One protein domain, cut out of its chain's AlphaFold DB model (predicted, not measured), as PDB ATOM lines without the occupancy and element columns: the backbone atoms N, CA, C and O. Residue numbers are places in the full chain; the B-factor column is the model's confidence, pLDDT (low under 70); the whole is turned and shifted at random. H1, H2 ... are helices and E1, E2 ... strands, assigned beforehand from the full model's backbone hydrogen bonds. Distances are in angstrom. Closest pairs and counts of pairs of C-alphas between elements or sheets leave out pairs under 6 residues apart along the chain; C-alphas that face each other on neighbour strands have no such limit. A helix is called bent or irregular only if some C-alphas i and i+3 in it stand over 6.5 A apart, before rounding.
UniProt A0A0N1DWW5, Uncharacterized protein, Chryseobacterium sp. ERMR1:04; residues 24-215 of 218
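AT A GLANCE: This is residues 24 to 215 of the 218 residues of an uncharacterized protein of Chryseobacterium sp. ERMR1:04 (UniProt A0A0N1DWW5). A small parallel sheet of three strands has the long helix H6 over one face, and H6 is the core of a cluster of crossed helices, with H2, H3, H7 and H9 packed round it and H8 farther out on H9. Beyond the sheet from H6, H4 and H5 make a small pair, and H5 only grazes the sheet. The printed part has 192 residues, with nine named helices and three named strands in the order E1 H1 H2 H3 E2 H4 H5 E3 H6 H7 H8 H9 along the chain; of the 109 residues in named elements helices hold 92 and strands 17, the class mostly helix, and the sheet's order is E1 E2 E3, all parallel. It is compact, with a radius of gyration of the C-alphas of 15.8 A and spans of 47 by 35 by 32 A.

HOW THE PARTS SIT: E2, residues 77 to 83, is the inner strand, parallel to E1, residues 39 to 41, with N 40 and O 79 2.8 A apart, and to E3, residues 128 to 134, with N 132 and O 80 2.8 A apart, both within hydrogen-bond range. H6, residues 143 to 164, is on the sheet at a height of 9.0 A, over E3 and along it at 13 degrees on the local plane; helix on one face makes two layers. H2, residues 49 to 58, touches H6 residues 143 to 151 at a steep tilt of 51 degrees, closest at C-alphas Ala 54 and Ala 147, 4.4 A. H3, residues 62 to 72, touches H6 at a steep tilt of 46 degrees, closest at C-alphas Phe 67 and Thr 159, 5.4 A. H7, residues 170 to 178, touches H6 residues 152 to 160, closest at C-alphas Ala 156 and Gly 173, 4.7 A. H9, residues 201 to 213, touches H6 residues 143 to 152 at a steep tilt of 40 degrees, opposite ways, closest at C-alphas Ala 148 and Leu 206, 6.4 A. H8, residues 188 to 193, is about perpendicular to H9 at 83 degrees and touches its residues 202 to 207, closest at C-alphas Leu 192 and Asn 203, 5.5 A. H4, residues 99 to 108, touches H5, residues 115 to 121, closest at C-alphas Ser 103 and Ala 115, 5.9 A. E2, H4 H5, E3 is a strand-helix-strand unit, two parallel neighbour strands with helices between, its crossover right-handed; E1, H1 H2 H3, E2 is another, where H1, residues 43 to 46, only grazes the sheet. Every O i to N i+4 pair is within hydrogen-bond range in H2, H3, H4, H7, H8 and H9, against 14 of 18 in H6 and 1 of 3 in H5, where 3 of 4 O i to N i+3 pairs are; H1 is too short for such a pair.

IN THESE COORDINATES: E1 begins at C-alpha 39 (157.102, 193.999, 111.149), and H9, 18.1 A long, ends at C-alpha 213 (178.670, 197.599, 104.203). H6, 30.3 A long, begins at C-alpha 143 (174.362, 203.493, 105.959), has a kink of 29 degrees near residue 154, and is irregular, only just: C-alphas 157 and 160 are 6.9 A apart. E2 is 19.6 A long and E3 19.2 A.

THE WHOLE: The two C-alphas farthest apart, those of Asp 25 and Lys 195, are 48.9 A apart. The printed part has no cut, and the link from E2 to H4 is long, with 15 residues. The pLDDT is under 70 at residues 24 to 37, 86 to 87, 137 to 139 and 215; the mean of the printed part is 88.2.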
ATOM      1  N   GLU A  24     148.479 188.251 105.482       51.00
ATOM      2  CA  GLU A  24     147.114 188.587 105.936       51.00
ATOM      3  C   GLU A  24     146.476 189.756 105.142       51.00
ATOM      4  O   GLU A  24     145.805 190.622 105.705       51.00
ATOM      5  N   ASP A  25     146.746 189.829 103.833       51.19
ATOM      6  CA  ASP A  25     146.324 190.907 102.925       51.19
ATOM      7  C   ASP A  25     146.901 192.318 103.230       51.19
ATOM      8  O   ASP A  25     146.434 193.324 102.691       51.19
ATOM      9  N   CYS A  26     147.974 192.434 104.027       50.69
ATOM     10  CA  CYS A  26     148.666 193.692 104.371       50.69
ATOM     11  C   CYS A  26     149.948 193.982 103.550       50.69
ATOM     12  O   CYS A  26     150.877 194.632 104.022       50.69
ATOM     13  N   VAL A  27     149.981 193.600 102.270       51.81
ATOM     14  CA  VAL A  27     151.169 193.628 101.376       51.81
ATOM     15  C   VAL A  27     151.861 195.004 101.227       51.81
ATOM     16  O   VAL A  27     153.008 195.089 100.800       51.81
ATOM     17  N   ILE A  28     151.189 196.109 101.570       51.72
ATOM     18  CA  ILE A  28     151.716 197.475 101.392       51.72
ATOM     19  C   ILE A  28     152.624 197.912 102.555       51.72
ATOM     20  O   ILE A  28     153.493 198.759 102.354       51.72
ATOM     21  N   ASN A  29     152.423 197.390 103.772       45.38
ATOM     22  CA  ASN A  29     153.096 197.917 104.966       45.38
ATOM     23  C   ASN A  29     153.689 196.865 105.915       45.38
ATOM     24  O   ASN A  29     154.178 197.246 106.981       45.38
ATOM     25  N   SER A  30     153.674 195.587 105.531       45.16
ATOM     26  CA  SER A  30     154.348 194.496 106.239       45.16
ATOM     27  C   SER A  30     155.266 193.704 105.306       45.16
ATOM     28  O   SER A  30     154.976 193.533 104.123       45.16
ATOM     29  N   ARG A  31     156.391 193.217 105.842       52.75
ATOM     30  CA  ARG A  31     157.187 192.138 105.238       52.75
ATOM     31  C   ARG A  31     157.050 190.912 106.134       52.75
ATOM     32  O   ARG A  31     157.307 191.022 107.328       52.75
ATOM     33  N   GLU A  32     156.629 189.784 105.566       44.44
ATOM     34  CA  GLU A  32     156.601 188.506 106.282       44.44
ATOM     35  C   GLU A  32     158.004 187.911 106.341       44.44
ATOM     36  O   GLU A  32     158.654 187.725 105.310       44.44
ATOM     37  N   LEU A  33     158.453 187.596 107.550       50.97
ATOM     38  CA  LEU A  33     159.685 186.863 107.819       50.97
ATOM     39  C   LEU A  33     159.325 185.417 108.201       50.97
ATOM     40  O   LEU A  33     159.476 185.010 109.341       50.97
ATOM     41  N   GLU A  34     158.794 184.651 107.244       44.72
ATOM     42  CA  GLU A  34     158.472 183.217 107.412       44.72
ATOM     43  C   GLU A  34     157.311 182.884 108.388       44.72
ATOM     44  O   GLU A  34     157.392 181.961 109.193       44.72
ATOM     45  N   GLY A  35     156.169 183.580 108.268       37.75
ATOM     46  CA  GLY A  35     154.851 182.995 108.605       37.75
ATOM     47  C   GLY A  35     154.143 183.429 109.900       37.75
ATOM     48  O   GLY A  35     152.965 183.126 110.046       37.75
ATOM     49  N   LEU A  36     154.772 184.169 110.821       47.56
ATOM     50  CA  LEU A  36     154.094 184.691 112.038       47.56
ATOM     51  C   LEU A  36     154.532 186.108 112.459       47.56
ATOM     52  O   LEU A  36     153.956 186.698 113.378       47.56
ATOM     53  N   GLU A  37     155.535 186.674 111.789       55.69
ATOM     54  CA  GLU A  37     156.129 187.962 112.136       55.69
ATOM     55  C   GLU A  37     155.432 189.119 111.411       55.69
ATOM     56  O   GLU A  37     155.446 189.194 110.180       55.69
ATOM     57  N   LYS A  38     154.882 190.077 112.168       70.25
ATOM     58  CA  LYS A  38     154.467 191.370 111.611       70.25
ATOM     59  C   LYS A  38     155.428 192.460 112.041       70.25
ATOM     60  O   LYS A  38     155.334 193.024 113.134       70.25
ATOM     61  N   VAL A  39     156.331 192.768 111.124       82.06
ATOM     62  CA  VAL A  39     157.102 193.999 111.149       82.06
ATOM     63  C   VAL A  39     156.341 195.077 110.386       82.06
ATOM     64  O   VAL A  39     155.967 194.885 109.227       82.06
ATOM     65  N   PHE A  40     156.158 196.228 111.020       88.62
ATOM     66  CA  PHE A  40     155.545 197.406 110.426       88.62
ATOM     67  C   PHE A  40     156.603 198.475 110.176       88.62
ATOM     68  O   PHE A  40     157.417 198.768 111.049       88.62
ATOM     69  N   PHE A  41     156.557 199.099 109.002       86.94
ATOM     70  CA  PHE A  41     157.429 200.221 108.663       86.94
ATOM     71  C   PHE A  41     156.612 201.479 108.420       86.94
ATOM     72  O   PHE A  41     155.621 201.465 107.683       86.94
ATOM     73  N   GLN A  42     157.087 202.604 108.947       84.75
ATOM     74  CA  GLN A  42     156.644 203.894 108.442       84.75
ATOM     75  C   GLN A  42     157.068 204.039 106.971       84.75
ATOM     76  O   GLN A  42     158.200 203.732 106.594       84.75
ATOM     77  N   ASN A  43     156.178 204.567 106.127       81.88
ATOM     78  CA  ASN A  43     156.408 204.677 104.681       81.88
ATOM     79  C   ASN A  43     157.691 205.450 104.316       81.88
ATOM     80  O   ASN A  43     158.330 205.161 103.309       81.88
ATOM     81  N   VAL A  44     158.078 206.435 105.135       82.50
ATOM     82  CA  VAL A  44     159.320 207.196 104.930       82.50
ATOM     83  C   VAL A  44     160.558 206.305 105.041       82.50
ATOM     84  O   VAL A  44     161.462 206.447 104.230       82.50
ATOM     85  N   LEU A  45     160.565 205.345 105.971       85.12
ATOM     86  CA  LEU A  45     161.655 204.381 106.124       85.12
ATOM     87  C   LEU A  45     161.683 203.378 104.988       85.12
ATOM     88  O   LEU A  45     162.739 203.051 104.455       85.12
ATOM     89  N   PHE A  46     160.502 202.897 104.607       80.94
ATOM     90  CA  PHE A  46     160.377 201.927 103.531       80.94
ATOM     91  C   PHE A  46     160.948 202.459 102.208       80.94
ATOM     92  O   PHE A  46     161.514 201.706 101.421       80.94
ATOM     93  N   LYS A  47     160.832 203.772 101.983       85.94
ATOM     94  CA  LYS A  47     161.330 204.461 100.786       85.94
ATOM     95  C   LYS A  47     162.753 205.005 100.916       85.94
ATOM     96  O   LYS A  47     163.293 205.470  99.916       85.94
ATOM     97  N   ASP A  48     163.345 205.003 102.108       87.44
ATOM     98  CA  ASP A  48     164.709 205.495 102.301       87.44
ATOM     99  C   ASP A  48     165.711 204.379 101.978       87.44
ATOM    100  O   ASP A  48     165.832 203.398 102.710       87.44
ATOM    101  N   GLU A  49     166.439 204.529 100.871       88.62
ATOM    102  CA  GLU A  49     167.423 203.543 100.404       88.62
ATOM    103  C   GLU A  49     168.518 203.256 101.438       88.62
ATOM    104  O   GLU A  49     168.999 202.127 101.533       88.62
ATOM    105  N   ARG A  50     168.897 204.252 102.250       88.69
ATOM    106  CA  ARG A  50     169.930 204.090 103.280       88.69
ATOM    107  C   ARG A  50     169.399 203.232 104.411       88.69
ATOM    108  O   ARG A  50     170.100 202.322 104.841       88.69
ATOM    109  N   PHE A  51     168.161 203.476 104.848       90.88
ATOM    110  CA  PHE A  51     167.507 202.602 105.817       90.88
ATOM    111  C   PHE A  51     167.336 201.190 105.264       90.88
ATOM    112  O   PHE A  51     167.631 200.238 105.972       90.88
ATOM    113  N   GLN A  52     166.914 201.028 104.007       90.94
ATOM    114  CA  GLN A  52     166.776 199.695 103.412       90.94
ATOM    115  C   GLN A  52     168.115 198.951 103.377       90.94
ATOM    116  O   GLN A  52     168.169 197.788 103.773       90.94
ATOM    117  N   LYS A  53     169.202 199.624 102.977       92.75
ATOM    118  CA  LYS A  53     170.556 199.055 102.990       92.75
ATOM    119  C   LYS A  53     171.008 198.701 104.409       92.75
ATOM    120  O   LYS A  53     171.520 197.608 104.629       92.75
ATOM    121  N   ALA A  54     170.792 199.601 105.366       93.50
ATOM    122  CA  ALA A  54     171.119 199.387 106.771       93.50
ATOM    123  C   ALA A  54     170.340 198.207 107.366       93.50
ATOM    124  O   ALA A  54     170.937 197.315 107.952       93.50
ATOM    125  N   TYR A  55     169.027 198.158 107.138       94.12
ATOM    126  CA  TYR A  55     168.153 197.073 107.570       94.12
ATOM    127  C   TYR A  55     168.590 195.733 106.973       94.12
ATOM    128  O   TYR A  55     168.720 194.750 107.691       94.12
ATOM    129  N   GLN A  56     168.884 195.678 105.670       93.88
ATOM    130  CA  GLN A  56     169.367 194.458 105.014       93.88
ATOM    131  C   GLN A  56     170.730 193.991 105.529       93.88
ATOM    132  O   GLN A  56     170.951 192.785 105.643       93.88
ATOM    133  N   ALA A  57     171.649 194.918 105.809       95.75
ATOM    134  CA  ALA A  57     172.926 194.580 106.423       95.75
ATOM    135  C   ALA A  57     172.718 194.058 107.844       95.75
ATOM    136  O   ALA A  57     173.267 193.022 108.208       95.75
ATOM    137  N   GLU A  58     171.844 194.709 108.604       96.12
ATOM    138  CA  GLU A  58     171.550 194.320 109.970       96.12
ATOM    139  C   GLU A  58     170.923 192.927 110.058       96.12
ATOM    140  O   GLU A  58     171.354 192.104 110.853       96.12
ATOM    141  N   ARG A  59     170.004 192.566 109.155       95.56
ATOM    142  CA  ARG A  59     169.457 191.195 109.100       95.56
ATOM    143  C   ARG A  59     170.515 190.109 108.834       95.56
ATOM    144  O   ARG A  59     170.232 188.928 109.032       95.56
ATOM    145  N   GLN A  60     171.717 190.466 108.376       96.38
ATOM    146  CA  GLN A  60     172.808 189.518 108.127       96.38
ATOM    147  C   GLN A  60     173.754 189.344 109.322       96.38
ATOM    148  O   GLN A  60     174.466 188.330 109.361       96.38
ATOM    149  N   THR A  61     173.748 190.268 110.286       97.69
ATOM    150  CA  THR A  61     174.573 190.176 111.498       97.69
ATOM    151  C   THR A  61     174.097 189.037 112.396       97.69
ATOM    152  O   THR A  61     172.973 188.531 112.287       97.69
ATOM    153  N   THR A  62     174.967 188.590 113.293       98.19
ATOM    154  CA  THR A  62     174.650 187.572 114.291       98.19
ATOM    155  C   THR A  62     173.536 188.055 115.226       98.19
ATOM    156  O   THR A  62     172.599 187.303 115.499       98.19
ATOM    157  N   GLY A  63     173.598 189.308 115.685       97.44
ATOM    158  CA  GLY A  63     172.577 189.910 116.543       97.44
ATOM    159  C   GLY A  63     171.264 190.156 115.806       97.44
ATOM    160  O   GLY A  63     170.204 189.845 116.345       97.44
ATOM    161  N   GLY A  64     171.316 190.588 114.547       97.00
ATOM    162  CA  GLY A  64     170.120 190.739 113.734       97.00
ATOM    163  C   GLY A  64     169.402 189.408 113.526       97.00
ATOM    164  O   GLY A  64     168.195 189.310 113.757       97.00
ATOM    165  N   LYS A  65     170.131 188.335 113.203       97.44
ATOM    166  CA  LYS A  65     169.561 186.977 113.134       97.44
ATOM    167  C   LYS A  65     168.963 186.528 114.467       97.44
ATOM    168  O   LYS A  65     167.865 185.975 114.475       97.44
ATOM    169  N   GLU A  66     169.645 186.780 115.589       97.19
ATOM    170  CA  GLU A  66     169.117 186.492 116.933       97.19
ATOM    171  C   GLU A  66     167.785 187.220 117.170       97.19
ATOM    172  O   GLU A  66     166.822 186.596 117.624       97.19
ATOM    173  N   PHE A  67     167.712 188.507 116.825       97.00
ATOM    174  CA  PHE A  67     166.501 189.315 116.942       97.00
ATOM    175  C   PHE A  67     165.360 188.767 116.077       97.00
ATOM    176  O   PHE A  67     164.262 188.569 116.591       97.00
ATOM    177  N   SER A  68     165.621 188.463 114.798       95.19
ATOM    178  CA  SER A  68     164.613 187.892 113.889       95.19
ATOM    179  C   SER A  68     164.069 186.577 114.433       95.19
ATOM    180  O   SER A  68     162.871 186.456 114.641       95.19
ATOM    181  N   ASN A  69     164.949 185.634 114.777       95.31
ATOM    182  CA  ASN A  69     164.540 184.337 115.323       95.31
ATOM    183  C   ASN A  69     163.742 184.484 116.628       95.31
ATOM    184  O   ASN A  69     162.797 183.744 116.898       95.31
ATOM    185  N   THR A  70     164.134 185.446 117.465       95.31
ATOM    186  CA  THR A  70     163.415 185.760 118.700       95.31
ATOM    187  C   THR A  70     162.007 186.270 118.388       95.31
ATOM    188  O   THR A  70     161.047 185.828 119.021       95.31
ATOM    189  N   LEU A  71     161.868 187.156 117.400       94.88
ATOM    190  CA  LEU A  71     160.589 187.724 116.992       94.88
ATOM    191  C   LEU A  71     159.638 186.670 116.402       94.88
ATOM    192  O   LEU A  71     158.473 186.660 116.805       94.88
ATOM    193  N   SER A  72     160.118 185.761 115.540       92.38
ATOM    194  CA  SER A  72     159.320 184.642 114.979       92.38
ATOM    195  C   SER A  72     158.867 183.645 116.022       92.38
ATOM    196  O   SER A  72     157.816 183.024 115.874       92.38
ATOM    197  N   SER A  73     159.655 183.458 117.080       93.31
ATOM    198  CA  SER A  73     159.371 182.439 118.091       93.31
ATOM    199  C   SER A  73     158.186 182.775 119.010       93.31
ATOM    200  O   SER A  73     157.825 181.972 119.873       93.31
ATOM    201  N   GLN A  74     157.571 183.953 118.852       92.94
ATOM    202  CA  GLN A  74     156.525 184.465 119.734       92.94
ATOM    203  C   GLN A  74     155.373 185.136 118.967       92.94
ATOM    204  O   GLN A  74     155.473 185.429 117.784       92.94
ATOM    205  N   ASN A  75     154.260 185.398 119.661       92.75
ATOM    206  CA  ASN A  75     153.050 186.000 119.085       92.75
ATOM    207  C   ASN A  75     152.407 187.097 119.961       92.75
ATOM    208  O   ASN A  75     151.225 187.393 119.813       92.75
ATOM    209  N   LYS A  76     153.153 187.668 120.907       94.88
ATOM    210  CA  LYS A  76     152.691 188.658 121.894       94.88
ATOM    211  C   LYS A  76     153.097 190.091 121.549       94.88
ATOM    212  O   LYS A  76     152.475 191.032 122.039       94.88
ATOM    213  N   ILE A  77     154.147 190.253 120.751       95.81
ATOM    214  CA  ILE A  77     154.756 191.536 120.410       95.81
ATOM    215  C   ILE A  77     154.852 191.657 118.892       95.81
ATOM    216  O   ILE A  77     155.352 190.752 118.225       95.81
ATOM    217  N   ASN A  78     154.406 192.797 118.374       95.88
ATOM    218  CA  ASN A  78     154.690 193.243 117.013       95.88
ATOM    219  C   ASN A  78     155.756 194.349 117.044       95.88
ATOM    220  O   ASN A  78     155.889 195.053 118.046       95.88
ATOM    221  N   VAL A  79     156.496 194.528 115.948       95.44
ATOM    222  CA  VAL A  79     157.563 195.542 115.858       95.44
ATOM    223  C   VAL A  79     157.141 196.673 114.927       95.44
ATOM    224  O   VAL A  79     156.677 196.421 113.815       95.44
ATOM    225  N   LEU A  80     157.327 197.919 115.364       94.06
ATOM    226  CA  LEU A  80     157.135 199.116 114.543       94.06
ATOM    227  C   LEU A  80     158.463 199.851 114.358       94.06
ATOM    228  O   LEU A  80     158.967 200.456 115.299       94.06
ATOM    229  N   TYR A  81     158.958 199.891 113.124       93.62
ATOM    230  CA  TYR A  81     160.071 200.749 112.736       93.62
ATOM    231  C   TYR A  81     159.572 202.125 112.323       93.62
ATOM    232  O   TYR A  81     158.674 202.257 111.478       93.62
ATOM    233  N   THR A  82     160.197 203.167 112.864       90.88
ATOM    234  CA  THR A  82     159.813 204.544 112.560       90.88
ATOM    235  C   THR A  82     160.991 205.504 112.513       90.88
ATOM    236  O   THR A  82     161.991 205.331 113.206       90.88
ATOM    237  N   ASN A  83     160.849 206.549 111.697       89.31
ATOM    238  CA  ASN A  83     161.674 207.735 111.855       89.31
ATOM    239  C   ASN A  83     161.130 208.553 113.032       89.31
ATOM    240  O   ASN A  83     159.914 208.587 113.258       89.31
ATOM    241  N   PHE A  84     162.011 209.238 113.747       86.88
ATOM    242  CA  PHE A  84     161.636 210.203 114.770       86.88
ATOM    243  C   PHE A  84     162.511 211.453 114.683       86.88
ATOM    244  O   PHE A  84     163.569 211.458 114.060       86.88
ATOM    245  N   SER A  85     162.053 212.541 115.298       78.44
ATOM    246  CA  SER A  85     162.767 213.817 115.283       78.44
ATOM    247  C   SER A  85     162.975 214.313 116.711       78.44
ATOM    248  O   SER A  85     162.153 215.065 117.237       78.44
ATOM    249  N   ASN A  86     164.108 213.949 117.309       69.00
ATOM    250  CA  ASN A  86     164.607 214.502 118.570       69.00
ATOM    251  C   ASN A  86     166.109 214.818 118.423       69.00
ATOM    252  O   ASN A  86     166.819 214.116 117.710       69.00
ATOM    253  N   THR A  87     166.587 215.893 119.049       63.78
ATOM    254  CA  THR A  87     167.982 216.355 118.936       63.78
ATOM    255  C   THR A  87     168.948 215.625 119.868       63.78
ATOM    256  O   THR A  87     170.152 215.798 119.723       63.78
ATOM    257  N   ASN A  88     168.440 214.833 120.819       74.94
ATOM    258  CA  ASN A  88     169.252 214.277 121.909       74.94
ATOM    259  C   ASN A  88     169.440 212.750 121.841       74.94
ATOM    260  O   ASN A  88     170.079 212.192 122.728       74.94
ATOM    261  N   ALA A  89     168.875 212.074 120.836       82.12
ATOM    262  CA  ALA A  89     168.973 210.623 120.680       82.12
ATOM    263  C   ALA A  89     169.040 210.229 119.199       82.12
ATOM    264  O   ALA A  89     168.360 210.827 118.361       82.12
ATOM    265  N   THR A  90     169.842 209.211 118.894       84.81
ATOM    266  CA  THR A  90     169.945 208.603 117.557       84.81
ATOM    267  C   THR A  90     168.993 207.422 117.392       84.81
ATOM    268  O   THR A  90     168.474 207.220 116.296       84.81
ATOM    269  N   GLY A  91     168.689 206.708 118.478       90.94
ATOM    270  CA  GLY A  91     167.755 205.589 118.515       90.94
ATOM    271  C   GLY A  91     166.864 205.609 119.759       90.94
ATOM    272  O   GLY A  91     167.174 206.291 120.741       90.94
ATOM    273  N   ILE A  92     165.721 204.924 119.674       92.56
ATOM    274  CA  ILE A  92     164.825 204.635 120.801       92.56
ATOM    275  C   ILE A  92     164.183 203.254 120.630       92.56
ATOM    276  O   ILE A  92     163.782 202.893 119.520       92.56
ATOM    277  N   ALA A  93     163.975 202.538 121.737       95.56
ATOM    278  CA  ALA A  93     163.338 201.221 121.720       95.56
ATOM    279  C   ALA A  93     162.312 200.968 122.852       95.56
ATOM    280  O   ALA A  93     162.432 199.977 123.575       95.56
ATOM    281  N   PRO A  94     161.285 201.820 123.045       95.19
ATOM    282  CA  PRO A  94     160.310 201.615 124.113       95.19
ATOM    283  C   PRO A  94     159.340 200.461 123.813       95.19
ATOM    284  O   PRO A  94     158.891 200.278 122.673       95.19
ATOM    285  N   LEU A  95     158.941 199.742 124.867       97.31
ATOM    286  CA  LEU A  95     157.856 198.764 124.808       97.31
ATOM    287  C   LEU A  95     156.518 199.449 125.093       97.31
ATOM    288  O   LEU A  95     156.296 200.001 126.165       97.31
ATOM    289  N   ILE A  96     155.588 199.360 124.150       95.81
ATOM    290  CA  ILE A  96     154.292 200.031 124.228       95.81
ATOM    291  C   ILE A  96     153.209 199.017 124.578       95.81
ATOM    292  O   ILE A  96     152.926 198.090 123.812       95.81
ATOM    293  N   ASN A  97     152.557 199.222 125.720       95.62
ATOM    294  CA  ASN A  97     151.549 198.307 126.254       95.62
ATOM    295  C   ASN A  97     150.125 198.737 125.901       95.62
ATOM    296  O   ASN A  97     149.223 197.905 125.843       95.62
ATOM    297  N   ASN A  98     149.895 200.033 125.689       94.94
ATOM    298  CA  ASN A  98     148.557 200.566 125.454       94.94
ATOM    299  C   ASN A  98     148.552 201.803 124.543       94.94
ATOM    300  O   ASN A  98     149.572 202.430 124.258       94.94
ATOM    301  N   LYS A  99     147.349 202.176 124.102       94.19
ATOM    302  CA  LYS A  99     147.111 203.297 123.186       94.19
ATOM    303  C   LYS A  99     147.546 204.654 123.738       94.19
ATOM    304  O   LYS A  99     147.926 205.533 122.965       94.19
ATOM    305  N   LYS A 100     147.461 204.847 125.060       93.69
ATOM    306  CA  LYS A 100     147.869 206.102 125.701       93.69
ATOM    307  C   LYS A 100     149.386 206.257 125.610       93.69
ATOM    308  O   LYS A 100     149.835 207.269 125.087       93.69
ATOM    309  N   GLU A 101     150.137 205.235 126.017       94.12
ATOM    310  CA  GLU A 101     151.600 205.185 125.869       94.12
ATOM    311  C   GLU A 101     152.020 205.425 124.416       94.12
ATOM    312  O   GLU A 101     152.870 206.271 124.155       94.12
ATOM    313  N   PHE A 102     151.354 204.768 123.459       93.56
ATOM    314  CA  PHE A 102     151.612 204.987 122.034       93.56
ATOM    315  C   PHE A 102     151.443 206.457 121.632       93.56
ATOM    316  O   PHE A 102     152.283 207.015 120.925       93.56
ATOM    317  N   SER A 103     150.356 207.097 122.075       91.75
ATOM    318  CA  SER A 103     150.094 208.499 121.757       91.75
ATOM    319  C   SER A 103     151.082 209.452 122.423       91.75
ATOM    320  O   SER A 103     151.366 210.489 121.825       91.75
ATOM    321  N   ASP A 104     151.527 209.156 123.641       91.56
ATOM    322  CA  ASP A 104     152.462 209.999 124.384       91.56
ATOM    323  C   ASP A 104     153.845 209.936 123.718       91.56
ATOM    324  O   ASP A 104     154.352 210.961 123.266       91.56
ATOM    325  N   ILE A 105     154.356 208.726 123.463       90.75
ATOM    326  CA  ILE A 105     155.621 208.499 122.743       90.75
ATOM    327  C   ILE A 105     155.585 209.129 121.345       90.75
ATOM    328  O   ILE A 105     156.540 209.788 120.928       90.75
ATOM    329  N   SER A 106     154.472 208.982 120.621       89.00
ATOM    330  CA  SER A 106     154.351 209.562 119.280       89.00
ATOM    331  C   SER A 106     154.457 211.088 119.291       89.00
ATOM    332  O   SER A 106     155.011 211.671 118.360       89.00
ATOM    333  N   LYS A 107     153.970 211.753 120.344       88.75
ATOM    334  CA  LYS A 107     154.106 213.208 120.501       88.75
ATOM    335  C   LYS A 107     155.523 213.590 120.910       88.75
ATOM    336  O   LYS A 107     156.108 214.459 120.265       88.75
ATOM    337  N   ASP A 108     156.066 212.924 121.925       88.62
ATOM    338  CA  ASP A 108     157.366 213.253 122.517       88.62
ATOM    339  C   ASP A 108     158.499 213.128 121.496       88.62
ATOM    340  O   ASP A 108     159.361 214.003 121.391       88.62
ATOM    341  N   PHE A 109     158.448 212.086 120.664       87.19
ATOM    342  CA  PHE A 109     159.446 211.830 119.628       87.19
ATOM    343  C   PHE A 109     159.019 212.309 118.234       87.19
ATOM    344  O   PHE A 109     159.755 212.128 117.260       87.19
ATOM    345  N   LYS A 110     157.853 212.964 118.124       87.12
ATOM    346  CA  LYS A 110     157.274 213.453 116.858       87.12
ATOM    347  C   LYS A 110     157.203 212.353 115.799       87.12
ATOM    348  O   LYS A 110     157.511 212.559 114.625       87.12
ATOM    349  N   ILE A 111     156.814 211.168 116.247       84.06
ATOM    350  CA  ILE A 111     156.644 209.994 115.410       84.06
ATOM    351  C   ILE A 111     155.392 210.237 114.579       84.06
ATOM    352  O   ILE A 111     154.303 210.441 115.114       84.06
ATOM    353  N   GLY A 112     155.546 210.274 113.256       74.69
ATOM    354  CA  GLY A 112     154.468 210.579 112.312       74.69
ATOM    355  C   GLY A 112     153.453 209.445 112.148       74.69
ATOM    356  O   GLY A 112     153.055 209.169 111.019       74.69
ATOM    357  N   VAL A 113     153.092 208.772 113.243       75.88
ATOM    358  CA  VAL A 113     152.111 207.687 113.315       75.88
ATOM    359  C   VAL A 113     150.919 208.131 114.158       75.88
ATOM    360  O   VAL A 113     151.035 208.758 115.210       75.88
ATOM    361  N   SER A 114     149.729 207.847 113.656       74.19
ATOM    362  CA  SER A 114     148.464 208.214 114.273       74.19
ATOM    363  C   SER A 114     148.042 207.202 115.339       74.19
ATOM    364  O   SER A 114     148.319 206.009 115.242       74.19
ATOM    365  N   ALA A 115     147.232 207.632 116.309       73.25
ATOM    366  CA  ALA A 115     146.621 206.717 117.279       73.25
ATOM    367  C   ALA A 115     145.706 205.649 116.634       73.25
ATOM    368  O   ALA A 115     145.345 204.684 117.298       73.25
ATOM    369  N   LYS A 116     145.309 205.802 115.361       77.88
ATOM    370  CA  LYS A 116     144.576 204.766 114.608       77.88
ATOM    371  C   LYS A 116     145.494 203.638 114.135       77.88
ATOM    372  O   LYS A 116     145.053 202.499 114.037       77.88
ATOM    373  N   GLU A 117     146.763 203.935 113.867       86.25
ATOM    374  CA  GLU A 117     147.753 202.913 113.514       86.25
ATOM    375  C   GLU A 117     148.070 202.008 114.701       86.25
ATOM    376  O   GLU A 117     148.338 200.829 114.489       86.25
ATOM    377  N   TYR A 118     147.926 202.505 115.938       91.31
ATOM    378  CA  TYR A 118     148.025 201.668 117.134       91.31
ATOM    379  C   TYR A 118     147.099 200.451 117.054       91.31
ATOM    380  O   TYR A 118     147.573 199.336 117.232       91.31
ATOM    381  N   ASP A 119     145.806 200.635 116.763       91.62
ATOM    382  CA  ASP A 119     144.846 199.520 116.755       91.62
ATOM    383  C   ASP A 119     145.218 198.486 115.678       91.62
ATOM    384  O   ASP A 119     145.117 197.285 115.905       91.62
ATOM    385  N   LYS A 120     145.734 198.937 114.528       90.38
ATOM    386  CA  LYS A 120     146.222 198.038 113.474       90.38
ATOM    387  C   LYS A 120     147.449 197.242 113.928       90.38
ATOM    388  O   LYS A 120     147.486 196.029 113.759       90.38
ATOM    389  N   ILE A 121     148.454 197.920 114.477       91.88
ATOM    390  CA  ILE A 121     149.750 197.318 114.818       91.88
ATOM    391  C   ILE A 121     149.630 196.423 116.054       91.88
ATOM    392  O   ILE A 121     150.201 195.343 116.083       91.88
ATOM    393  N   SER A 122     148.867 196.844 117.060       93.56
ATOM    394  CA  SER A 122     148.623 196.079 118.290       93.56
ATOM    395  C   SER A 122     147.566 194.983 118.132       93.56
ATOM    396  O   SER A 122     147.246 194.313 119.110       93.56
ATOM    397  N   GLU A 123     146.978 194.822 116.941       92.69
ATOM    398  CA  GLU A 123     145.853 193.910 116.700       92.69
ATOM    399  C   GLU A 123     144.717 194.149 117.713       92.69
ATOM    400  O   GLU A 123     144.324 193.273 118.485       92.69
ATOM    401  N   ASN A 124     144.225 195.392 117.731       91.62
ATOM    402  CA  ASN A 124     143.230 195.932 118.660       91.62
ATOM    403  C   ASN A 124     143.628 195.783 120.140       91.62
ATOM    404  O   ASN A 124     142.787 195.505 120.993       91.62
ATOM    405  N   GLY A 125     144.915 195.967 120.446       91.81
ATOM    406  CA  GLY A 125     145.465 195.882 121.800       91.81
ATOM    407  C   GLY A 125     145.752 194.463 122.294       91.81
ATOM    408  O   GLY A 125     146.131 194.303 123.452       91.81
ATOM    409  N   SER A 126     145.584 193.433 121.458       94.19
ATOM    410  CA  SER A 126     145.907 192.048 121.835       94.19
ATOM    411  C   SER A 126     147.415 191.775 121.904       94.19
ATOM    412  O   SER A 126     147.842 190.872 122.624       94.19
ATOM    413  N   LYS A 127     148.222 192.579 121.204       94.88
ATOM    414  CA  LYS A 127     149.687 192.518 121.195       94.88
ATOM    415  C   LYS A 127     150.297 193.835 121.664       94.88
ATOM    416  O   LYS A 127     149.780 194.918 121.383       94.88
ATOM    417  N   LYS A 128     151.440 193.743 122.342       96.69
ATOM    418  CA  LYS A 128     152.289 194.909 122.626       96.69
ATOM    419  C   LYS A 128     153.032 195.335 121.359       96.69
ATOM    420  O   LYS A 128     153.154 194.557 120.410       96.69
ATOM    421  N   ILE A 129     153.555 196.557 121.356       96.06
ATOM    422  CA  ILE A 129     154.365 197.071 120.248       96.06
ATOM    423  C   ILE A 129     155.769 197.355 120.765       96.06
ATOM    424  O   ILE A 129     155.941 198.224 121.613       96.06
ATOM    425  N   GLN A 130     156.765 196.656 120.235       97.19
ATOM    426  CA  GLN A 130     158.152 197.083 120.356       97.19
ATOM    427  C   GLN A 130     158.396 198.151 119.293       97.19
ATOM    428  O   GLN A 130     158.399 197.861 118.094       97.19
ATOM    429  N   LEU A 131     158.547 199.400 119.717       95.12
ATOM    430  CA  LEU A 131     158.913 200.471 118.800       95.12
ATOM    431  C   LEU A 131     160.424 200.443 118.596       95.12
ATOM    432  O   LEU A 131     161.162 200.250 119.552       95.12
ATOM    433  N   ILE A 132     160.874 200.629 117.361       95.19
ATOM    434  CA  ILE A 132     162.284 200.784 117.005       95.19
ATOM    435  C   ILE A 132     162.394 202.072 116.200       95.19
ATOM    436  O   ILE A 132     162.084 202.139 115.007       95.19
ATOM    437  N   GLY A 133     162.744 203.139 116.904       92.56
ATOM    438  CA  GLY A 133     162.920 204.459 116.331       92.56
ATOM    439  C   GLY A 133     164.371 204.666 115.940       92.56
ATOM    440  O   GLY A 133     165.259 204.475 116.761       92.56
ATOM    441  N   VAL A 134     164.602 205.116 114.711       90.69
ATOM    442  CA  VAL A 134     165.927 205.533 114.238       90.69
ATOM    443  C   VAL A 134     165.825 206.965 113.727       90.69
ATOM    444  O   VAL A 134     164.904 207.303 112.984       90.69
ATOM    445  N   SER A 135     166.749 207.826 114.141       86.31
ATOM    446  CA  SER A 135     166.857 209.201 113.657       86.31
ATOM    447  C   SER A 135     167.848 209.243 112.499       86.31
ATOM    448  O   SER A 135     169.029 208.949 112.659       86.31
ATOM    449  N   PHE A 136     167.376 209.618 111.308       70.12
ATOM    450  CA  PHE A 136     168.190 209.576 110.081       70.12
ATOM    451  C   PHE A 136     169.071 210.805 109.865       70.12
ATOM    452  O   PHE A 136     169.721 210.887 108.821       70.12
ATOM    453  N   GLY A 137     169.095 211.748 110.814       66.12
ATOM    454  CA  GLY A 137     169.894 212.971 110.726       66.12
ATOM    455  C   GLY A 137     169.804 213.654 109.351       66.12
ATOM    456  O   GLY A 137     168.719 213.827 108.791       66.12
ATOM    457  N   ASP A 138     170.961 214.028 108.799       63.97
ATOM    458  CA  ASP A 138     171.100 214.518 107.422       63.97
ATOM    459  C   ASP A 138     171.061 213.345 106.414       63.97
ATOM    460  O   ASP A 138     171.468 212.219 106.699       63.97
ATOM    461  N   LYS A 139     170.650 213.607 105.169       68.50
ATOM    462  CA  LYS A 139     170.716 212.657 104.044       68.50
ATOM    463  C   LYS A 139     172.120 212.091 103.793       68.50
ATOM    464  O   LYS A 139     172.252 211.068 103.126       68.50
ATOM    465  N   LYS A 140     173.154 212.746 104.321       78.88
ATOM    466  CA  LYS A 140     174.563 212.356 104.205       78.88
ATOM    467  C   LYS A 140     175.018 211.312 105.221       78.88
ATOM    468  O   LYS A 140     176.129 210.818 105.063       78.88
ATOM    469  N   THR A 141     174.208 210.988 106.233       83.25
ATOM    470  CA  THR A 141     174.570 209.968 107.223       83.25
ATOM    471  C   THR A 141     174.847 208.627 106.523       83.25
ATOM    472  O   THR A 141     173.970 208.144 105.794       83.25
ATOM    473  N   PRO A 142     176.047 208.043 106.698       88.75
ATOM    474  CA  PRO A 142     176.402 206.723 106.194       88.75
ATOM    475  C   PRO A 142     175.390 205.635 106.566       88.75
ATOM    476  O   PRO A 142     174.842 205.617 107.665       88.75
ATOM    477  N   ALA A 143     175.194 204.665 105.668       90.62
ATOM    478  CA  ALA A 143     174.362 203.493 105.959       90.62
ATOM    479  C   ALA A 143     174.892 202.683 107.156       90.62
ATOM    480  O   ALA A 143     174.100 202.043 107.837       90.62
ATOM    481  N   PHE A 144     176.204 202.739 107.418       93.19
ATOM    482  CA  PHE A 144     176.815 202.128 108.596       93.19
ATOM    483  C   PHE A 144     176.251 202.712 109.889       93.19
ATOM    484  O   PHE A 144     175.737 201.954 110.695       93.19
ATOM    485  N   ASP A 145     176.237 204.036 110.049       91.50
ATOM    486  CA  ASP A 145     175.751 204.680 111.279       91.50
ATOM    487  C   ASP A 145     174.261 204.383 111.527       91.50
ATOM    488  O   ASP A 145     173.817 204.161 112.656       91.50
ATOM    489  N   VAL A 146     173.477 204.320 110.444       92.50
ATOM    490  CA  VAL A 146     172.067 203.908 110.500       92.50
ATOM    491  C   VAL A 146     171.943 202.446 110.938       92.50
ATOM    492  O   VAL A 146     171.101 202.135 111.777       92.50
ATOM    493  N   ALA A 147     172.770 201.551 110.391       95.06
ATOM    494  CA  ALA A 147     172.762 200.132 110.738       95.06
ATOM    495  C   ALA A 147     173.254 199.886 112.168       95.06
ATOM    496  O   ALA A 147     172.663 199.082 112.875       95.06
ATOM    497  N   ALA A 148     174.282 200.608 112.614       95.44
ATOM    498  CA  ALA A 148     174.810 200.547 113.970       95.44
ATOM    499  C   ALA A 148     173.753 200.979 114.993       95.44
ATOM    500  O   ALA A 148     173.530 200.287 115.986       95.44
ATOM    501  N   THR A 149     173.035 202.070 114.703       94.75
ATOM    502  CA  THR A 149     171.902 202.518 115.525       94.75
ATOM    503  C   THR A 149     170.787 201.472 115.538       94.75
ATOM    504  O   THR A 149     170.283 201.121 116.599       94.75
ATOM    505  N   LEU A 150     170.419 200.933 114.375       95.94
ATOM    506  CA  LEU A 150     169.393 199.898 114.273       95.94
ATOM    507  C   LEU A 150     169.763 198.638 115.075       95.94
ATOM    508  O   LEU A 150     168.950 198.171 115.869       95.94
ATOM    509  N   ASN A 151     170.995 198.142 114.918       97.44
ATOM    510  CA  ASN A 151     171.530 197.002 115.664       97.44
ATOM    511  C   ASN A 151     171.501 197.267 117.166       97.44
ATOM    512  O   ASN A 151     171.090 196.407 117.936       97.44
ATOM    513  N   HIS A 152     171.894 198.468 117.594       97.19
ATOM    514  CA  HIS A 152     171.828 198.856 118.996       97.19
ATOM    515  C   HIS A 152     170.398 198.730 119.538       97.19
ATOM    516  O   HIS A 152     170.176 198.034 120.528       97.19
ATOM    517  N   GLU A 153     169.413 199.345 118.884       97.00
ATOM    518  CA  GLU A 153     168.025 199.313 119.356       97.00
ATOM    519  C   GLU A 153     167.422 197.895 119.321       97.00
ATOM    520  O   GLU A 153     166.708 197.485 120.241       97.00
ATOM    521  N   GLU A 154     167.739 197.101 118.297       97.38
ATOM    522  CA  GLU A 154     167.257 195.723 118.157       97.38
ATOM    523  C   GLU A 154     167.920 194.768 119.159       97.38
ATOM    524  O   GLU A 154     167.248 194.013 119.873       97.38
ATOM    525  N   VAL A 155     169.246 194.789 119.240       97.56
ATOM    526  CA  VAL A 155     170.039 193.801 119.979       97.56
ATOM    527  C   VAL A 155     170.209 194.202 121.438       97.56
ATOM    528  O   VAL A 155     170.054 193.351 122.317       97.56
ATOM    529  N   ALA A 156     170.506 195.472 121.720       96.94
ATOM    530  CA  ALA A 156     170.736 195.934 123.086       96.94
ATOM    531  C   ALA A 156     169.434 196.127 123.863       96.94
ATOM    532  O   ALA A 156     169.414 195.855 125.063       96.94
ATOM    533  N   HIS A 157     168.371 196.589 123.200       97.12
ATOM    534  CA  HIS A 157     167.154 197.032 123.885       97.12
ATOM    535  C   HIS A 157     165.898 196.232 123.551       97.12
ATOM    536  O   HIS A 157     165.018 196.140 124.396       97.12
ATOM    537  N   SER A 158     165.805 195.600 122.378       97.62
ATOM    538  CA  SER A 158     164.557 194.933 121.973       97.62
ATOM    539  C   SER A 158     164.588 193.410 122.118       97.62
ATOM    540  O   SER A 158     163.571 192.797 122.427       97.62
ATOM    541  N   THR A 159     165.741 192.765 121.923       97.25
ATOM    542  CA  THR A 159     165.830 191.294 121.889       97.25
ATOM    543  C   THR A 159     165.387 190.662 123.211       97.25
ATOM    544  O   THR A 159     164.531 189.779 123.227       97.25
ATOM    545  N   GLU A 160     165.921 191.125 124.344       97.00
ATOM    546  CA  GLU A 160     165.523 190.601 125.659       97.00
ATOM    547  C   GLU A 160     164.100 191.017 126.043       97.00
ATOM    548  O   GLU A 160     163.398 190.236 126.691       97.00
ATOM    549  N   VAL A 161     163.653 192.194 125.597       97.31
ATOM    550  CA  VAL A 161     162.272 192.652 125.781       97.31
ATOM    551  C   VAL A 161     161.293 191.711 125.092       97.31
ATOM    552  O   VAL A 161     160.304 191.303 125.699       97.31
ATOM    553  N   ILE A 162     161.589 191.286 123.863       96.75
ATOM    554  CA  ILE A 162     160.748 190.340 123.127       96.75
ATOM    555  C   ILE A 162     160.770 188.960 123.792       96.75
ATOM    556  O   ILE A 162     159.707 188.371 123.998       96.75
ATOM    557  N   LYS A 163     161.945 188.465 124.207       95.94
ATOM    558  CA  LYS A 163     162.058 187.168 124.906       95.94
ATOM    559  C   LYS A 163     161.257 187.132 126.206       95.94
ATOM    560  O   LYS A 163     160.621 186.124 126.507       95.94
ATOM    561  N   LYS A 164     161.308 188.209 126.995       96.44
ATOM    562  CA  LYS A 164     160.683 188.276 128.329       96.44
ATOM    563  C   LYS A 164     159.269 188.843 128.304       96.44
ATOM    564  O   LYS A 164     158.522 188.651 129.260       96.44
ATOM    565  N   ASN A 165     158.882 189.491 127.207       95.94
ATOM    566  CA  ASN A 165     157.653 190.268 127.083       95.94
ATOM    567  C   ASN A 165     157.526 191.370 128.160       95.94
ATOM    568  O   ASN A 165     156.429 191.680 128.642       95.94
ATOM    569  N   GLU A 166     158.657 191.959 128.540       95.50
ATOM    570  CA  GLU A 166     158.802 192.923 129.632       95.50
ATOM    571  C   GLU A 166     159.845 193.975 129.258       95.50
ATOM    572  O   GLU A 166     160.819 193.660 128.581       95.50
ATOM    573  N   GLU A 167     159.634 195.218 129.686       93.69
ATOM    574  CA  GLU A 167     160.549 196.319 129.399       93.69
ATOM    575  C   GLU A 167     161.912 196.127 130.078       93.69
ATOM    576  O   GLU A 167     162.027 195.572 131.172       93.69
ATOM    577  N   GLN A 168     162.964 196.596 129.413       93.88
ATOM    578  CA  GLN A 168     164.340 196.479 129.870       93.88
ATOM    579  C   GLN A 168     164.899 197.867 130.177       93.88
ATOM    580  O   GLN A 168     164.733 198.797 129.397       93.88
ATOM    581  N   SER A 169     165.617 198.005 131.295       93.69
ATOM    582  CA  SER A 169     166.337 199.250 131.573       93.69
ATOM    583  C   SER A 169     167.533 199.432 130.637       93.69
ATOM    584  O   SER A 169     168.214 198.457 130.298       93.69
ATOM    585  N   ASN A 170     167.854 200.685 130.305       91.19
ATOM    586  CA  ASN A 170     168.985 201.027 129.437       91.19
ATOM    587  C   ASN A 170     170.289 200.370 129.903       91.19
ATOM    588  O   ASN A 170     170.917 199.640 129.137       91.19
ATOM    589  N   ALA A 171     170.636 200.509 131.188       94.69
ATOM    590  CA  ALA A 171     171.840 199.893 131.741       94.69
ATOM    591  C   ALA A 171     171.876 198.365 131.653       94.69
ATOM    592  O   ALA A 171     172.952 197.788 131.475       94.69
ATOM    593  N   SER A 172     170.728 197.693 131.753       95.38
ATOM    594  CA  SER A 172     170.671 196.239 131.575       95.38
ATOM    595  C   SER A 172     170.897 195.850 130.115       95.38
ATOM    596  O   SER A 172     171.620 194.887 129.851       95.38
ATOM    597  N   GLY A 173     170.316 196.610 129.181       95.25
ATOM    598  CA  GLY A 173     170.544 196.443 127.746       95.25
ATOM    599  C   GLY A 173     172.013 196.631 127.387       95.25
ATOM    600  O   GLY A 173     172.654 195.724 126.850       95.25
ATOM    601  N   HIS A 174     172.599 197.746 127.823       96.62
ATOM    602  CA  HIS A 174     174.007 198.068 127.589       96.62
ATOM    603  C   HIS A 174     174.955 197.058 128.226       96.62
ATOM    604  O   HIS A 174     175.935 196.682 127.590       96.62
ATOM    605  N   LYS A 175     174.640 196.511 129.406       96.69
ATOM    606  CA  LYS A 175     175.434 195.410 129.964       96.69
ATOM    607  C   LYS A 175     175.419 194.179 129.070       96.69
ATOM    608  O   LYS A 175     176.463 193.568 128.866       96.69
ATOM    609  N   SER A 176     174.253 193.790 128.562       94.88
ATOM    610  CA  SER A 176     174.141 192.608 127.702       94.88
ATOM    611  C   SER A 176     174.818 192.796 126.339       94.88
ATOM    612  O   SER A 176     175.292 191.827 125.747       94.88
ATOM    613  N   TYR A 177     174.902 194.043 125.872       97.50
ATOM    614  CA  TYR A 177     175.397 194.390 124.547       97.50
ATOM    615  C   TYR A 177     176.889 194.768 124.536       97.50
ATOM    616  O   TYR A 177     177.669 194.176 123.791       97.50
ATOM    617  N   TYR A 178     177.303 195.687 125.412       97.56
ATOM    618  CA  TYR A 178     178.675 196.193 125.555       97.56
ATOM    619  C   TYR A 178     179.486 195.515 126.665       97.56
ATOM    620  O   TYR A 178     180.671 195.799 126.809       97.56
ATOM    621  N   GLY A 179     178.872 194.660 127.485       96.19
ATOM    622  CA  GLY A 179     179.547 193.991 128.603       96.19
ATOM    623  C   GLY A 179     179.695 194.833 129.878       96.19
ATOM    624  O   GLY A 179     180.254 194.344 130.858       96.19
ATOM    625  N   GLU A 180     179.179 196.067 129.917       94.50
ATOM    626  CA  GLU A 180     179.291 196.980 131.065       94.50
ATOM    627  C   GLU A 180     177.965 197.701 131.374       94.50
ATOM    628  O   GLU A 180     177.202 198.033 130.469       94.50
ATOM    629  N   TYR A 181     177.676 197.950 132.658       93.31
ATOM    630  CA  TYR A 181     176.509 198.746 133.064       93.31
ATOM    631  C   TYR A 181     176.754 200.229 132.780       93.31
ATOM    632  O   TYR A 181     177.691 200.812 133.327       93.31
ATOM    633  N   ARG A 182     175.893 200.847 131.966       93.00
ATOM    634  CA  ARG A 182     175.948 202.278 131.641       93.00
ATOM    635  C   ARG A 182     174.624 202.774 131.068       93.00
ATOM    636  O   ARG A 182     173.888 201.992 130.497       93.00
ATOM    637  N   GLU A 183     174.344 204.064 131.222       90.44
ATOM    638  CA  GLU A 183     173.097 204.678 130.727       90.44
ATOM    639  C   GLU A 183     173.228 205.265 129.315       90.44
ATOM    640  O   GLU A 183     172.230 205.518 128.646       90.44
ATOM    641  N   THR A 184     174.457 205.518 128.861       90.50
ATOM    642  CA  THR A 184     174.743 206.152 127.569       90.50
ATOM    643  C   THR A 184     175.573 205.232 126.702       90.50
ATOM    644  O   THR A 184     176.505 204.608 127.197       90.50
ATOM    645  N   SER A 185     175.304 205.184 125.403       91.25
ATOM    646  CA  SER A 185     176.084 204.372 124.469       91.25
ATOM    647  C   SER A 185     177.519 204.913 124.327       91.25
ATOM    648  O   SER A 185     177.716 206.130 124.321       91.25
ATOM    649  N   PRO A 186     178.557 204.057 124.271       93.69
ATOM    650  CA  PRO A 186     179.864 204.461 123.763       93.69
ATOM    651  C   PRO A 186     179.781 204.841 122.283       93.69
ATOM    652  O   PRO A 186     178.903 204.374 121.566       93.69
ATOM    653  N   GLU A 187     180.756 205.620 121.828       94.25
ATOM    654  CA  GLU A 187     180.980 205.866 120.402       94.25
ATOM    655  C   GLU A 187     181.296 204.555 119.666       94.25
ATOM    656  O   GLU A 187     182.138 203.777 120.129       94.25
ATOM    657  N   ASP A 188     180.715 204.348 118.483       94.12
ATOM    658  CA  ASP A 188     180.909 203.128 117.683       94.12
ATOM    659  C   ASP A 188     182.391 202.856 117.389       94.12
ATOM    660  O   ASP A 188     182.879 201.733 117.518       94.12
ATOM    661  N   LYS A 189     183.168 203.913 117.118       94.50
ATOM    662  CA  LYS A 189     184.622 203.812 116.923       94.50
ATOM    663  C   LYS A 189     185.344 203.243 118.147       94.50
ATOM    664  O   LYS A 189     186.311 202.492 117.997       94.50
ATOM    665  N   ALA A 190     184.906 203.599 119.353       96.56
ATOM    666  CA  ALA A 190     185.484 203.052 120.576       96.56
ATOM    667  C   ALA A 190     185.102 201.577 120.726       96.56
ATOM    668  O   ALA A 190     185.968 200.764 121.029       96.56
ATOM    669  N   VAL A 191     183.850 201.218 120.429       97.06
ATOM    670  CA  VAL A 191     183.378 199.823 120.442       97.06
ATOM    671  C   VAL A 191     184.185 198.949 119.488       97.06
ATOM    672  O   VAL A 191     184.494 197.809 119.821       97.06
ATOM    673  N   LEU A 192     184.556 199.474 118.321       96.00
ATOM    674  CA  LEU A 192     185.323 198.754 117.306       96.00
ATOM    675  C   LEU A 192     186.802 198.568 117.667       96.00
ATOM    676  O   LEU A 192     187.365 197.503 117.401       96.00
ATOM    677  N   THR A 193     187.428 199.588 118.260       96.31
ATOM    678  CA  THR A 193     188.893 199.651 118.410       96.31
ATOM    679  C   THR A 193     189.405 199.380 119.822       96.31
ATOM    680  O   THR A 193     190.538 198.924 119.973       96.31
ATOM    681  N   ASP A 194     188.609 199.648 120.859       97.69
ATOM    682  CA  ASP A 194     189.063 199.532 122.242       97.69
ATOM    683  C   ASP A 194     188.976 198.084 122.744       97.69
ATOM    684  O   ASP A 194     187.954 197.403 122.614       97.69
ATOM    685  N   LYS A 195     190.054 197.613 123.378       96.81
ATOM    686  CA  LYS A 195     190.218 196.209 123.780       96.81
ATOM    687  C   LYS A 195     189.146 195.751 124.768       96.81
ATOM    688  O   LYS A 195     188.783 194.581 124.793       96.81
ATOM    689  N   LYS A 196     188.615 196.665 125.582       96.62
ATOM    690  CA  LYS A 196     187.575 196.336 126.567       96.62
ATOM    691  C   LYS A 196     186.252 195.877 125.941       96.62
ATOM    692  O   LYS A 196     185.492 195.195 126.617       96.62
ATOM    693  N   TYR A 197     185.983 196.240 124.684       97.56
ATOM    694  CA  TYR A 197     184.783 195.804 123.968       97.56
ATOM    695  C   TYR A 197     185.024 194.555 123.118       97.56
ATOM    696  O   TYR A 197     184.079 194.018 122.543       97.56
ATOM    697  N   GLU A 198     186.258 194.064 123.031       97.38
ATOM    698  CA  GLU A 198     186.596 192.892 122.232       97.38
ATOM    699  C   GLU A 198     185.761 191.670 122.654       97.38
ATOM    700  O   GLU A 198     185.686 191.315 123.829       97.38
ATOM    701  N   GLY A 199     185.089 191.044 121.683       96.88
ATOM    702  CA  GLY A 199     184.235 189.873 121.919       96.88
ATOM    703  C   GLY A 199     182.864 190.171 122.537       96.88
ATOM    704  O   GLY A 199     182.073 189.249 122.723       96.88
ATOM    705  N   THR A 200     182.542 191.436 122.826       98.31
ATOM    706  CA  THR A 200     181.173 191.833 123.190       98.31
ATOM    707  C   THR A 200     180.226 191.673 122.000       98.31
ATOM    708  O   THR A 200     180.663 191.699 120.845       98.31
ATOM    709  N   LYS A 201     178.914 191.559 122.265       97.94
ATOM    710  CA  LYS A 201     177.910 191.518 121.191       97.94
ATOM    711  C   LYS A 201     178.042 192.749 120.298       97.94
ATOM    712  O   LYS A 201     178.078 192.594 119.083       97.94
ATOM    713  N   ALA A 202     178.193 193.932 120.886       97.81
ATOM    714  CA  ALA A 202     178.352 195.167 120.136       97.81
ATOM    715  C   ALA A 202     179.567 195.144 119.202       97.81
ATOM    716  O   ALA A 202     179.434 195.412 118.013       97.81
ATOM    717  N   ASN A 203     180.745 194.754 119.699       98.19
ATOM    718  CA  ASN A 203     181.950 194.693 118.868       98.19
ATOM    719  C   ASN A 203     181.820 193.695 117.714       98.19
ATOM    720  O   ASN A 203     182.243 194.000 116.602       98.19
ATOM    721  N   ILE A 204     181.237 192.522 117.971       98.44
ATOM    722  CA  ILE A 204     181.017 191.506 116.937       98.44
ATOM    723  C   ILE A 204     180.074 192.047 115.860       98.44
ATOM    724  O   ILE A 204     180.427 192.036 114.684       98.44
ATOM    725  N   ASN A 205     178.916 192.574 116.261       98.19
ATOM    726  CA  ASN A 205     177.902 193.061 115.327       98.19
ATOM    727  C   ASN A 205     178.393 194.263 114.513       98.19
ATOM    728  O   ASN A 205     178.226 194.280 113.298       98.19
ATOM    729  N   LEU A 206     179.062 195.239 115.139       97.44
ATOM    730  CA  LEU A 206     179.596 196.390 114.409       97.44
ATOM    731  C   LEU A 206     180.682 195.981 113.402       97.44
ATOM    732  O   LEU A 206     180.683 196.489 112.286       97.44
ATOM    733  N   LYS A 207     181.551 195.016 113.734       97.38
ATOM    734  CA  LYS A 207     182.532 194.472 112.777       97.38
ATOM    735  C   LYS A 207     181.868 193.730 111.617       97.38
ATOM    736  O   LYS A 207     182.340 193.811 110.487       97.38
ATOM    737  N   GLU A 208     180.794 192.988 111.878       97.62
ATOM    738  CA  GLU A 208     180.006 192.347 110.821       97.62
ATOM    739  C   GLU A 208     179.368 193.401 109.907       97.62
ATOM    740  O   GLU A 208     179.459 193.278 108.686       97.62
ATOM    741  N   LEU A 209     178.795 194.468 110.475       96.88
ATOM    742  CA  LEU A 209     178.246 195.588 109.710       96.88
ATOM    743  C   LEU A 209     179.310 196.292 108.864       96.88
ATOM    744  O   LEU A 209     179.037 196.553 107.693       96.88
ATOM    745  N   GLU A 210     180.507 196.550 109.407       94.56
ATOM    746  CA  GLU A 210     181.640 197.069 108.627       94.56
ATOM    747  C   GLU A 210     181.912 196.133 107.447       94.56
ATOM    748  O   GLU A 210     181.859 196.556 106.301       94.56
ATOM    749  N   GLN A 211     182.060 194.827 107.673       94.44
ATOM    750  CA  GLN A 211     182.338 193.871 106.593       94.44
ATOM    751  C   GLN A 211     181.234 193.774 105.530       94.44
ATOM    752  O   GLN A 211     181.528 193.512 104.360       94.44
ATOM    753  N   ILE A 212     179.966 193.921 105.919       94.81
ATOM    754  CA  ILE A 212     178.822 193.844 105.003       94.81
ATOM    755  C   ILE A 212     178.703 195.134 104.186       94.81
ATOM    756  O   ILE A 212     178.476 195.080 102.979       94.81
ATOM    757  N   LEU A 213     178.867 196.291 104.827       90.88
ATOM    758  CA  LEU A 213     178.670 197.599 104.203       90.88
ATOM    759  C   LEU A 213     179.936 198.139 103.510       90.88
ATOM    760  O   LEU A 213     179.799 198.950 102.592       90.88
ATOM    761  N   GLU A 214     181.126 197.652 103.880       74.25
ATOM    762  CA  GLU A 214     182.423 197.905 103.226       74.25
ATOM    763  C   GLU A 214     182.759 196.909 102.104       74.25
ATOM    764  O   GLU A 214     183.821 197.009 101.486       74.25
ATOM    765  N   LYS A 215     181.865 195.975 101.759       49.19
ATOM    766  CA  LYS A 215     181.945 195.288 100.465       49.19
ATOM    767  C   LYS A 215     181.257 196.152  99.405       49.19
ATOM    768  O   LYS A 215     180.027 196.148  99.344       49.19
TER     769      LYS A 215